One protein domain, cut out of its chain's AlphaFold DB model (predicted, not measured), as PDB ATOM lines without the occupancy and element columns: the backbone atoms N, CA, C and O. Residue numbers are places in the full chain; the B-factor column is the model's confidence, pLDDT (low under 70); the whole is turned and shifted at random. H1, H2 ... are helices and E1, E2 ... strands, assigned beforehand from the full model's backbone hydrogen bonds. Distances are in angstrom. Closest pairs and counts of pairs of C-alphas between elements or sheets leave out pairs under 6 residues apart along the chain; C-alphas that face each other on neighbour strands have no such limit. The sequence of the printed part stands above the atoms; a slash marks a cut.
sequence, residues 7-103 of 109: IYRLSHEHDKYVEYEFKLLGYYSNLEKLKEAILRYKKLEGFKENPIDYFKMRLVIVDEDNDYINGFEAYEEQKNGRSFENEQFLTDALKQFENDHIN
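AT A GLANCE: This is residues 7 to 103 of the 109 residues of an uncharacterized protein of Lactococcus lactis subsp. cremoris TIFN1 (UniProt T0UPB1). Two layers, H1 over one face of a strongly twisted three-stranded sheet, with the longer H2 passing edge strand E3; residues 71 to 77 stick out. The 97 printed residues run E1, E2, H1, E3, H2; the antiparallel sheet has order E2, E1, E3. The class is mixed, the whole compact, radius of gyration of the C-alphas 14.3 A, spans 39 by 33 by 21 A.

HOW THE PARTS SIT: E1, residues 7 to 16, and E2, residues 19 to 28, form a hairpin; N 10 and O 26 are 2.9 A apart. H1, residues 31 to 41, lies over both, height over the sheet 9.0 A. E3, residues 55 to 61, neighbours E1; N 9 and O 58 are 2.8 A apart. E2, H1, E3 make a split strand-helix-strand unit, E1 between its strands, crossover right-handed. H2, residues 83 to 101, only grazes the sheet; the closest C-alphas to E3, Leu 90 and Met 57, are 6.3 A apart. In H1 and H2 every O i to N i+4 pair is within hydrogen-bond range.

IN THESE COORDINATES: E1, 28.7 A long, begins at C-alpha 7, (138.037, 185.180, 141.274); H2, 27.2 A, ends at C-alpha 101, (115.338, 185.202, 140.616).

THE WHOLE: The printed part has no cut; links H1 to E3 and E3 to H2 are long. Residues 16 to 19 and 72 to 87 have pLDDT under 70.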
ATOM      1  N   ILE A   7     139.075 184.296 141.805       94.81
ATOM      2  CA  ILE A   7     138.037 185.180 141.274       94.81
ATOM      3  C   ILE A   7     137.225 184.435 140.207       94.81
ATOM      4  O   ILE A   7     137.530 183.299 139.849       94.81
ATOM      5  N   TYR A   8     136.176 185.073 139.703       93.69
ATOM      6  CA  TYR A   8     135.230 184.475 138.768       93.69
ATOM      7  C   TYR A   8     135.183 185.291 137.484       93.69
ATOM      8  O   TYR A   8     134.917 186.489 137.533       93.69
ATOM      9  N   ARG A   9     135.405 184.653 136.337       94.06
ATOM     10  CA  ARG A   9     135.205 185.239 135.009       94.06
ATOM     11  C   ARG A   9     133.779 184.975 134.548       94.06
ATOM     12  O   ARG A   9     133.306 183.847 134.670       94.06
ATOM     13  N   LEU A  10     133.137 185.990 133.979       95.12
ATOM     14  CA  LEU A  10     131.868 185.872 133.267       95.12
ATOM     15  C   LEU A  10     132.086 186.163 131.781       95.12
ATOM     16  O   LEU A  10     132.665 187.193 131.426       95.12
ATOM     17  N   SER A  11     131.572 185.294 130.925       94.00
ATOM     18  CA  SER A  11     131.507 185.474 129.475       94.00
ATOM     19  C   SER A  11     130.101 185.180 128.958       94.00
ATOM     20  O   SER A  11     129.305 184.521 129.623       94.00
ATOM     21  N   HIS A  12     129.793 185.703 127.775       92.94
ATOM     22  CA  HIS A  12     128.640 185.316 126.978       92.94
ATOM     23  C   HIS A  12     129.136 184.552 125.752       92.94
ATOM     24  O   HIS A  12     129.917 185.097 124.969       92.94
ATOM     25  N   GLU A  13     128.728 183.294 125.629       90.69
ATOM     26  CA  GLU A  13     129.239 182.338 124.655       90.69
ATOM     27  C   GLU A  13     128.092 181.544 124.036       90.69
ATOM     28  O   GLU A  13     127.341 180.874 124.750       90.69
ATOM     29  N   HIS A  14     127.976 181.569 122.711       83.44
ATOM     30  CA  HIS A  14     127.093 180.658 121.992       83.44
ATOM     31  C   HIS A  14     127.599 180.365 120.589       83.44
ATOM     32  O   HIS A  14     128.255 181.188 119.951       83.44
ATOM     33  N   ASP A  15     127.208 179.202 120.088       74.75
ATOM     34  CA  ASP A  15     127.466 178.796 118.717       74.75
ATOM     35  C   ASP A  15     126.183 179.010 117.910       74.75
ATOM     36  O   ASP A  15     125.188 178.303 118.098       74.75
ATOM     37  N   LYS A  16     126.150 180.043 117.060       63.72
ATOM     38  CA  LYS A  16     125.016 180.262 116.151       63.72
ATOM     39  C   LYS A  16     125.449 179.937 114.737       63.72
ATOM     40  O   LYS A  16     126.033 180.772 114.059       63.72
ATOM     41  N   TYR A  17     125.066 178.736 114.306       55.91
ATOM     42  CA  TYR A  17     125.024 178.209 112.936       55.91
ATOM     43  C   TYR A  17     126.339 178.194 112.127       55.91
ATOM     44  O   TYR A  17     126.522 177.248 111.367       55.91
ATOM     45  N   VAL A  18     127.251 179.162 112.277       59.41
ATOM     46  CA  VAL A  18     128.580 179.209 111.633       59.41
ATOM     47  C   VAL A  18     129.588 180.116 112.377       59.41
ATOM     48  O   VAL A  18     130.775 180.080 112.060       59.41
ATOM     49  N   GLU A  19     129.155 180.930 113.348       61.75
ATOM     50  CA  GLU A  19     130.029 181.851 114.087       61.75
ATOM     51  C   GLU A  19     129.966 181.570 115.593       61.75
ATOM     52  O   GLU A  19     128.908 181.679 116.225       61.75
ATOM     53  N   TYR A  20     131.125 181.226 116.162       73.25
ATOM     54  CA  TYR A  20     131.318 181.189 117.605       73.25
ATOM     55  C   TYR A  20     131.364 182.625 118.120       73.25
ATOM     56  O   TYR A  20     132.287 183.388 117.822       73.25
ATOM     57  N   GLU A  21     130.352 183.002 118.890       80.62
ATOM     58  CA  GLU A  21     130.272 184.320 119.490       80.62
ATOM     59  C   GLU A  21     130.803 184.255 120.920       80.62
ATOM     60  O   GLU A  21     130.206 183.607 121.777       80.62
ATOM     61  N   PHE A  22     131.909 184.956 121.184       88.81
ATOM     62  CA  PHE A  22     132.480 185.111 122.520       88.81
ATOM     63  C   PHE A  22     132.537 186.583 122.917       88.81
ATOM     64  O   PHE A  22     133.120 187.415 122.218       88.81
ATOM     65  N   LYS A  23     131.963 186.904 124.076       91.38
ATOM     66  CA  LYS A  23     132.067 188.221 124.710       91.38
ATOM     67  C   LYS A  23     132.507 188.061 126.158       91.38
ATOM     68  O   LYS A  23     131.761 187.539 126.982       91.38
ATOM     69  N   LEU A  24     133.700 188.550 126.493       93.38
ATOM     70  CA  LEU A  24     134.130 188.676 127.886       93.38
ATOM     71  C   LEU A  24     133.322 189.788 128.567       93.38
ATOM     72  O   LEU A  24     133.335 190.928 128.107       93.38
ATOM     73  N   LEU A  25     132.630 189.461 129.659       95.56
ATOM     74  CA  LEU A  25     131.766 190.405 130.376       95.56
ATOM     75  C   LEU A  25     132.436 190.984 131.626       95.56
ATOM     76  O   LEU A  25     132.182 192.130 131.984       95.56
ATOM     77  N   GLY A  26     133.305 190.224 132.296       96.38
ATOM     78  CA  GLY A  26     134.121 190.764 133.383       96.38
ATOM     79  C   GLY A  26     134.636 189.728 134.371       96.38
ATOM     80  O   GLY A  26     134.454 188.523 134.189       96.38
ATOM     81  N   TYR A  27     135.255 190.233 135.439       96.94
ATOM     82  CA  TYR A  27     135.795 189.446 136.544       96.94
ATOM     83  C   TYR A  27     135.236 189.927 137.883       96.94
ATOM     84  O   TYR A  27     135.125 191.128 138.129       96.94
ATOM     85  N   TYR A  28     134.921 188.988 138.768       97.06
ATOM     86  CA  TYR A  28     134.234 189.244 140.029       97.06
ATOM     87  C   TYR A  28     134.959 188.557 141.177       97.06
ATOM     88  O   TYR A  28     135.379 187.410 141.076       97.06
ATOM     89  N   SER A  29     135.099 189.258 142.301       95.19
ATOM     90  CA  SER A  29     135.847 188.755 143.458       95.19
ATOM     91  C   SER A  29     135.158 187.601 144.191       95.19
ATOM     92  O   SER A  29     135.771 186.985 145.051       95.19
ATOM     93  N   ASN A  30     133.870 187.369 143.930       93.19
ATOM     94  CA  ASN A  30     133.082 186.293 144.518       93.19
ATOM     95  C   ASN A  30     131.889 185.939 143.608       93.19
ATOM     96  O   ASN A  30     131.575 186.671 142.664       93.19
ATOM     97  N   LEU A  31     131.229 184.821 143.919       89.88
ATOM     98  CA  LEU A  31     130.086 184.301 143.167       89.88
ATOM     99  C   LEU A  31     128.861 185.228 143.215       89.88
ATOM    100  O   LEU A  31     128.155 185.369 142.221       89.88
ATOM    101  N   GLU A  32     128.607 185.871 144.354       92.06
ATOM    102  CA  GLU A  32     127.460 186.767 144.548       92.06
ATOM    103  C   GLU A  32     127.504 187.957 143.581       92.06
ATOM    104  O   GLU A  32     126.562 188.183 142.825       92.06
ATOM    105  N   LYS A  33     128.650 188.639 143.486       95.75
ATOM    106  CA  LYS A  33     128.845 189.759 142.552       95.75
ATOM    107  C   LYS A  33     128.701 189.351 141.087       95.75
ATOM    108  O   LYS A  33     128.263 190.161 140.270       95.75
ATOM    109  N   LEU A  34     129.081 188.117 140.742       95.25
ATOM    110  CA  LEU A  34     128.882 187.580 139.395       95.25
ATOM    111  C   LEU A  34     127.391 187.370 139.107       95.25
ATOM    112  O   LEU A  34     126.914 187.776 138.048       95.25
ATOM    113  N   LYS A  35     126.643 186.794 140.055       90.44
ATOM    114  CA  LYS A  35     125.185 186.620 139.950       90.44
ATOM    115  C   LYS A  35     124.464 187.960 139.800       90.44
ATOM    116  O   LYS A  35     123.632 188.117 138.909       90.44
ATOM    117  N   GLU A  36     124.846 188.968 140.582       94.50
ATOM    118  CA  GLU A  36     124.342 190.335 140.409       94.50
ATOM    119  C   GLU A  36     124.657 190.898 139.016       94.50
ATOM    120  O   GLU A  36     123.843 191.610 138.428       94.50
ATOM    121  N   ALA A  37     125.839 190.596 138.467       96.06
ATOM    122  CA  ALA A  37     126.207 191.002 137.116       96.06
ATOM    123  C   ALA A  37     125.286 190.402 136.062       96.06
ATOM    124  O   ALA A  37     124.832 191.126 135.180       96.06
ATOM    125  N   ILE A  38     124.962 189.118 136.183       93.62
ATOM    126  CA  ILE A  38     124.008 188.449 135.297       93.62
ATOM    127  C   ILE A  38     122.646 189.147 135.348       93.62
ATOM    128  O   ILE A  38     122.096 189.460 134.295       93.62
ATOM    129  N   LEU A  39     122.140 189.488 136.540       93.38
ATOM    130  CA  LEU A  39     120.889 190.249 136.662       93.38
ATOM    131  C   LEU A  39     120.969 191.619 135.981       93.38
ATOM    132  O   LEU A  39     119.990 192.061 135.382       93.38
ATOM    133  N   ARG A  40     122.116 192.306 136.061       95.31
ATOM    134  CA  ARG A  40     122.322 193.572 135.342       95.31
ATOM    135  C   ARG A  40     122.314 193.354 133.830       95.31
ATOM    136  O   ARG A  40     121.604 194.074 133.139       95.31
ATOM    137  N   TYR A  41     123.035 192.353 133.322       95.06
ATOM    138  CA  TYR A  41     123.078 192.051 131.888       95.06
ATOM    139  C   TYR A  41     121.718 191.618 131.339       95.06
ATOM    140  O   TYR A  41     121.320 192.107 130.289       95.06
ATOM    141  N   LYS A  42     120.948 190.800 132.062       92.38
ATOM    142  CA  LYS A  42     119.601 190.367 131.645       92.38
ATOM    143  C   LYS A  42     118.576 191.506 131.557       92.38
ATOM    144  O   LYS A  42     117.495 191.293 131.021       92.38
ATOM    145  N   LYS A  43     118.913 192.717 132.017       92.81
ATOM    146  CA  LYS A  43     118.108 193.938 131.828       92.81
ATOM    147  C   LYS A  43     118.501 194.745 130.584       92.81
ATOM    148  O   LYS A  43     117.801 195.692 130.242       92.81
ATOM    149  N   LEU A  44     119.617 194.419 129.930       93.94
ATOM    150  CA  LEU A  44     120.132 195.167 128.783       93.94
ATOM    151  C   LEU A  44     119.566 194.636 127.461       93.94
ATOM    152  O   LEU A  44     119.458 193.423 127.241       93.94
ATOM    153  N   GLU A  45     119.266 195.563 126.549       90.94
ATOM    154  CA  GLU A  45     118.983 195.234 125.151       90.94
ATOM    155  C   GLU A  45     120.175 194.483 124.543       90.94
ATOM    156  O   GLU A  45     121.333 194.846 124.754       90.94
ATOM    157  N   GLY A  46     119.886 193.396 123.831       88.00
ATOM    158  CA  GLY A  46     120.889 192.466 123.301       88.00
ATOM    159  C   GLY A  46     121.140 191.231 124.173       88.00
ATOM    160  O   GLY A  46     121.515 190.200 123.630       88.00
ATOM    161  N   PHE A  47     120.850 191.284 125.479       90.69
ATOM    162  CA  PHE A  47     121.068 190.159 126.405       90.69
ATOM    163  C   PHE A  47     119.781 189.605 127.020       90.69
ATOM    164  O   PHE A  47     119.717 188.421 127.343       90.69
ATOM    165  N   LYS A  48     118.748 190.437 127.201       89.06
ATOM    166  CA  LYS A  48     117.517 190.052 127.913       89.06
ATOM    167  C   LYS A  48     116.843 188.786 127.357       89.06
ATOM    168  O   LYS A  48     116.465 187.914 128.136       89.06
ATOM    169  N   GLU A  49     116.811 188.633 126.031       89.31
ATOM    170  CA  GLU A  49     116.205 187.481 125.336       89.31
ATOM    171  C   GLU A  49     117.156 186.282 125.204       89.31
ATOM    172  O   GLU A  49     116.778 185.235 124.686       89.31
ATOM    173  N   ASN A  50     118.423 186.431 125.602       89.44
ATOM    174  CA  ASN A  50     119.403 185.358 125.460       89.44
ATOM    175  C   ASN A  50     119.221 184.375 126.628       89.44
ATOM    176  O   ASN A  50     119.032 184.818 127.774       89.44
ATOM    177  N   PRO A  51     119.235 183.059 126.366       90.06
ATOM    178  CA  PRO A  51     119.065 182.070 127.420       90.06
ATOM    179  C   PRO A  51     120.259 182.078 128.390       90.06
ATOM    180  O   PRO A  51     121.368 182.490 128.042       90.06
ATOM    181  N   ILE A  52     120.022 181.700 129.654       89.06
ATOM    182  CA  ILE A  52     121.049 181.795 130.707       89.06
ATOM    183  C   ILE A  52     122.271 180.929 130.417       89.06
ATOM    184  O   ILE A  52     123.371 181.235 130.863       89.06
ATOM    185  N   ASP A  53     122.085 179.852 129.660       88.44
ATOM    186  CA  ASP A  53     123.141 178.929 129.267       88.44
ATOM    187  C   ASP A  53     124.191 179.590 128.369       88.44
ATOM    188  O   ASP A  53     125.300 179.062 128.270       88.44
ATOM    189  N   TYR A  54     123.890 180.748 127.778       91.00
ATOM    190  CA  TYR A  54     124.867 181.550 127.052       91.00
ATOM    191  C   TYR A  54     125.807 182.293 128.009       91.00
ATOM    192  O   TYR A  54     126.898 182.673 127.607       91.00
ATOM    193  N   PHE A  55     125.461 182.462 129.286       92.00
ATOM    194  CA  PHE A  55     126.356 183.034 130.291       92.00
ATOM    195  C   PHE A  55     127.250 181.940 130.884       92.00
ATOM    196  O   PHE A  55     126.788 181.043 131.590       92.00
ATOM    197  N   LYS A  56     128.556 182.017 130.614       90.06
ATOM    198  CA  LYS A  56     129.559 181.063 131.095       90.06
ATOM    199  C   LYS A  56     130.357 181.650 132.247       90.06
ATOM    200  O   LYS A  56     130.819 182.789 132.196       90.06
ATOM    201  N   MET A  57     130.535 180.843 133.286       90.38
ATOM    202  CA  MET A  57     131.314 181.189 134.468       90.38
ATOM    203  C   MET A  57     132.552 180.302 134.545       90.38
ATOM    204  O   MET A  57     132.447 179.085 134.412       90.38
ATOM    205  N   ARG A  58     133.715 180.904 134.811       88.94
ATOM    206  CA  ARG A  58     134.960 180.174 135.087       88.94
ATOM    207  C   ARG A  58     135.638 180.680 136.351       88.94
ATOM    208  O   ARG A  58     135.580 181.872 136.651       88.94
ATOM    209  N   LEU A  59     136.302 179.779 137.067       90.50
ATOM    210  CA  LEU A  59     137.216 180.143 138.148       90.50
ATOM    211  C   LEU A  59     138.533 180.631 137.553       90.50
ATOM    212  O   LEU A  59     139.013 180.076 136.569       90.50
ATOM    213  N   VAL A  60     139.103 181.663 138.163       90.94
ATOM    214  CA  VAL A  60     140.381 182.250 137.771       90.94
ATOM    215  C   VAL A  60     141.222 182.436 139.021       90.94
ATOM    216  O   VAL A  60     140.767 183.029 139.997       90.94
ATOM    217  N   ILE A  61     142.448 181.938 138.999       91.75
ATOM    218  CA  ILE A  61     143.436 182.152 140.047       91.75
ATOM    219  C   ILE A  61     144.258 183.381 139.669       91.75
ATOM    220  O   ILE A  61     144.837 183.449 138.589       91.75
ATOM    221  N   VAL A  62     144.272 184.381 140.542       91.81
ATOM    222  CA  VAL A  62     145.043 185.609 140.329       91.81
ATOM    223  C   VAL A  62     146.537 185.285 140.323       91.81
ATOM    224  O   VAL A  62     146.986 184.463 141.118       91.81
ATOM    225  N   ASP A  63     147.274 185.956 139.436       91.81
ATOM    226  CA  ASP A  63     148.720 185.798 139.225       91.81
ATOM    227  C   ASP A  63     149.146 184.406 138.710       91.81
ATOM    228  O   ASP A  63     150.304 184.013 138.850       91.81
ATOM    229  N   GLU A  64     148.223 183.672 138.081       89.00
ATOM    230  CA  GLU A  64     148.491 182.408 137.387       89.00
ATOM    231  C   GLU A  64     147.967 182.447 135.943       89.00
ATOM    232  O   GLU A  64     147.000 183.149 135.622       89.00
ATOM    233  N   ASP A  65     148.582 181.658 135.064       87.06
ATOM    234  CA  ASP A  65     148.059 181.416 133.722       87.06
ATOM    235  C   ASP A  65     146.848 180.478 133.833       87.06
ATOM    236  O   ASP A  65     146.959 179.349 134.307       87.06
ATOM    237  N   ASN A  66     145.664 180.964 133.451       84.38
ATOM    238  CA  ASN A  66     144.398 180.233 133.622       84.38
ATOM    239  C   ASN A  66     143.854 179.635 132.320       84.38
ATOM    240  O   ASN A  66     143.058 178.700 132.352       84.38
ATOM    241  N   ASP A  67     144.276 180.177 131.182       80.50
ATOM    242  CA  ASP A  67     143.880 179.745 129.847       80.50
ATOM    243  C   ASP A  67     145.157 179.378 129.068       80.50
ATOM    244  O   ASP A  67     146.211 179.969 129.294       80.50
ATOM    245  N   TYR A  68     145.074 178.401 128.157       77.62
ATOM    246  CA  TYR A  68     146.203 177.947 127.323       77.62
ATOM    247  C   TYR A  68     147.479 177.579 128.104       77.62
ATOM    248  O   TYR A  68     148.587 177.799 127.620       77.62
ATOM    249  N   ILE A  69     147.342 176.979 129.292       78.19
ATOM    250  CA  ILE A  69     148.480 176.590 130.154       78.19
ATOM    251  C   ILE A  69     149.512 175.691 129.451       78.19
ATOM    252  O   ILE A  69     150.689 175.714 129.798       78.19
ATOM    253  N   ASN A  70     149.073 174.945 128.433       73.75
ATOM    254  CA  ASN A  70     149.904 174.081 127.595       73.75
ATOM    255  C   ASN A  70     150.005 174.608 126.144       73.75
ATOM    256  O   ASN A  70     150.273 173.855 125.215       73.75
ATOM    257  N   GLY A  71     149.752 175.900 125.917       74.00
ATOM    258  CA  GLY A  71     149.689 176.503 124.585       74.00
ATOM    259  C   GLY A  71     148.389 176.201 123.825       74.00
ATOM    260  O   GLY A  71     147.362 175.860 124.411       74.00
ATOM    261  N   PHE A  72     148.429 176.367 122.498       68.94
ATOM    262  CA  PHE A  72     147.295 176.161 121.580       68.94
ATOM    263  C   PHE A  72     147.076 174.684 121.190       68.94
ATOM    264  O   PHE A  72     146.438 174.416 120.169       68.94
ATOM    265  N   GLU A  73     147.641 173.726 121.935       55.19
ATOM    266  CA  GLU A  73     147.562 172.309 121.570       55.19
ATOM    267  C   GLU A  73     146.108 171.815 121.522       55.19
ATOM    268  O   GLU A  73     145.246 172.212 122.310       55.19
ATOM    269  N   ALA A  74     145.828 171.019 120.488       51.97
ATOM    270  CA  ALA A  74     144.490 170.757 119.984       51.97
ATOM    271  C   ALA A  74     143.548 170.131 121.029       51.97
ATOM    272  O   ALA A  74     143.952 169.314 121.849       51.97
ATOM    273  N   TYR A  75     142.270 170.496 120.890       52.22
ATOM    274  CA  TYR A  75     141.007 170.092 121.542       52.22
ATOM    275  C   TYR A  75     140.908 168.730 122.283       52.22
ATOM    276  O   TYR A  75     140.004 168.538 123.094       52.22
ATOM    277  N   GLU A  76     141.789 167.768 122.021       51.41
ATOM    278  CA  GLU A  76     141.744 166.402 122.553       51.41
ATOM    279  C   GLU A  76     142.290 166.281 123.992       51.41
ATOM    280  O   GLU A  76     141.774 165.466 124.755       51.41
ATOM    281  N   GLU A  77     143.248 167.113 124.429       46.31
ATOM    282  CA  GLU A  77     143.766 167.041 125.813       46.31
ATOM    283  C   GLU A  77     142.844 167.699 126.851       46.31
ATOM    284  O   GLU A  77     142.768 167.248 127.996       46.31
ATOM    285  N   GLN A  78     142.067 168.717 126.457       50.25
ATOM    286  CA  GLN A  78     141.133 169.392 127.367       50.25
ATOM    287  C   GLN A  78     140.012 168.456 127.847       50.25
ATOM    288  O   GLN A  78     139.566 168.609 128.984       50.25
ATOM    289  N   LYS A  79     139.620 167.448 127.040       47.53
ATOM    290  CA  LYS A  79     138.590 166.430 127.348       47.53
ATOM    291  C   LYS A  79     138.861 165.611 128.620       47.53
ATOM    292  O   LYS A  79     137.906 165.144 129.233       47.53
ATOM    293  N   ASN A  80     140.115 165.454 129.050       44.06
ATOM    294  CA  ASN A  80     140.501 164.402 130.005       44.06
ATOM    295  C   ASN A  80     140.719 164.843 131.469       44.06
ATOM    296  O   ASN A  80     141.482 164.221 132.203       44.06
ATOM    297  N   GLY A  81     139.949 165.819 131.960       50.88
ATOM    298  CA  GLY A  81     139.476 165.703 133.350       50.88
ATOM    299  C   GLY A  81     140.052 166.658 134.395       50.88
ATOM    300  O   GLY A  81     140.692 166.227 135.348       50.88
ATOM    301  N   ARG A  82     139.707 167.948 134.300       43.22
ATOM    302  CA  ARG A  82     139.592 168.835 135.484       43.22
ATOM    303  C   ARG A  82     138.754 170.101 135.233       43.22
ATOM    304  O   ARG A  82     138.181 170.636 136.176       43.22
ATOM    305  N   SER A  83     138.637 170.550 133.977       51.66
ATOM    306  CA  SER A  83     137.847 171.739 133.581       51.66
ATOM    307  C   SER A  83     136.331 171.527 133.718       51.66
ATOM    308  O   SER A  83     135.624 172.389 134.230       51.66
ATOM    309  N   PHE A  84     135.829 170.355 133.311       50.53
ATOM    310  CA  PHE A  84     134.389 170.139 133.112       50.53
ATOM    311  C   PHE A  84     133.564 170.011 134.395       50.53
ATOM    312  O   PHE A  84     132.438 170.493 134.427       50.53
ATOM    313  N   GLU A  85     134.089 169.393 135.455       53.16
ATOM    314  CA  GLU A  85     133.309 169.189 136.689       53.16
ATOM    315  C   GLU A  85     133.021 170.514 137.406       53.16
ATOM    316  O   GLU A  85     131.895 170.760 137.844       53.16
ATOM    317  N   ASN A  86     134.010 171.413 137.448       62.12
ATOM    318  CA  ASN A  86     133.829 172.759 137.988       62.12
ATOM    319  C   ASN A  86     132.868 173.573 137.112       62.12
ATOM    320  O   ASN A  86     131.961 174.210 137.635       62.12
ATOM    321  N   GLU A  87     133.018 173.529 135.786       66.50
ATOM    322  CA  GLU A  87     132.123 174.239 134.862       66.50
ATOM    323  C   GLU A  87     130.670 173.750 134.948       66.50
ATOM    324  O   GLU A  87     129.748 174.568 134.891       66.50
ATOM    325  N   GLN A  88     130.447 172.448 135.146       70.38
ATOM    326  CA  GLN A  88     129.107 171.888 135.305       70.38
ATOM    327  C   GLN A  88     128.450 172.368 136.604       70.38
ATOM    328  O   GLN A  88     127.344 172.904 136.556       70.38
ATOM    329  N   PHE A  89     129.153 172.284 137.741       77.12
ATOM    330  CA  PHE A  89     128.660 172.817 139.017       77.12
ATOM    331  C   PHE A  89     128.301 174.308 138.915       77.12
ATOM    332  O   PHE A  89     127.256 174.747 139.397       77.12
ATOM    333  N   LEU A  90     129.157 175.093 138.259       76.62
ATOM    334  CA  LEU A  90     128.950 176.525 138.056       76.62
ATOM    335  C   LEU A  90     127.738 176.793 137.150       76.62
ATOM    336  O   LEU A  90     126.945 177.689 137.436       76.62
ATOM    337  N   THR A  91     127.559 175.991 136.100       76.56
ATOM    338  CA  THR A  91     126.391 176.050 135.211       76.56
ATOM    339  C   THR A  91     125.101 175.729 135.966       76.56
ATOM    340  O   THR A  91     124.112 176.449 135.833       76.56
ATOM    341  N   ASP A  92     125.106 174.691 136.799       82.50
ATOM    342  CA  ASP A  92     123.936 174.298 137.586       82.50
ATOM    343  C   ASP A  92     123.589 175.361 138.636       82.50
ATOM    344  O   ASP A  92     122.419 175.708 138.813       82.50
ATOM    345  N   ALA A  93     124.602 175.976 139.255       81.69
ATOM    346  CA  ALA A  93     124.416 177.104 140.166       81.69
ATOM    347  C   ALA A  93     123.781 178.329 139.481       81.69
ATOM    348  O   ALA A  93     123.040 179.073 140.133       81.69
ATOM    349  N   LEU A  94     124.050 178.550 138.189       80.25
ATOM    350  CA  LEU A  94     123.416 179.614 137.405       80.25
ATOM    351  C   LEU A  94     121.974 179.283 137.028       80.25
ATOM    352  O   LEU A  94     121.113 180.151 137.144       80.25
ATOM    353  N   LYS A  95     121.686 178.041 136.635       84.88
ATOM    354  CA  LYS A  95     120.311 177.604 136.338       84.88
ATOM    355  C   LYS A  95     119.412 177.689 137.566       84.88
ATOM    356  O   LYS A  95     118.294 178.185 137.476       84.88
ATOM    357  N   GLN A  96     119.911 177.261 138.726       85.12
ATOM    358  CA  GLN A  96     119.183 177.420 139.983       85.12
ATOM    359  C   GLN A  96     118.926 178.901 140.283       85.12
ATOM    360  O   GLN A  96     117.805 179.285 140.593       85.12
ATOM    361  N   PHE A  97     119.940 179.752 140.108       82.62
ATOM    362  CA  PHE A  97     119.789 181.191 140.297       82.62
ATOM    363  C   PHE A  97     118.741 181.816 139.359       82.62
ATOM    364  O   PHE A  97     117.940 182.631 139.814       82.62
ATOM    365  N   GLU A  98     118.716 181.420 138.083       82.88
ATOM    366  CA  GLU A  98     117.688 181.847 137.127       82.88
ATOM    367  C   GLU A  98     116.288 181.417 137.581       82.88
ATOM    368  O   GLU A  98     115.368 182.236 137.586       82.88
ATOM    369  N   ASN A  99     116.126 180.168 138.018       82.19
ATOM    370  CA  ASN A  99     114.852 179.676 138.539       82.19
ATOM    371  C   ASN A  99     114.376 180.472 139.756       82.19
ATOM    372  O   ASN A  99     113.188 180.755 139.858       82.19
ATOM    373  N   ASP A 100     115.289 180.864 140.638       82.75
ATOM    374  CA  ASP A 100     114.946 181.567 141.871       82.75
ATOM    375  C   ASP A 100     114.637 183.060 141.639       82.75
ATOM    376  O   ASP A 100     113.755 183.604 142.295       82.75
ATOM    377  N   HIS A 101     115.327 183.726 140.701       75.19
ATOM    378  CA  HIS A 101     115.338 185.202 140.616       75.19
ATOM    379  C   HIS A 101     114.869 185.788 139.280       75.19
ATOM    380  O   HIS A 101     114.632 186.991 139.186       75.19
ATOM    381  N   ILE A 102     114.809 184.979 138.222       73.06
ATOM    382  CA  ILE A 102     114.467 185.443 136.869       73.06
ATOM    383  C   ILE A 102     113.136 184.829 136.434       73.06
ATOM    384  O   ILE A 102     112.253 185.552 135.978       73.06
ATOM    385  N   ASN A 103     112.979 183.515 136.611       70.25
ATOM    386  CA  ASN A 103     111.759 182.783 136.264       70.25
ATOM    387  C   ASN A 103     110.815 182.615 137.471       70.25
ATOM    388  O   ASN A 103     109.601 182.494 137.302       70.25
TER     389      ASN A 103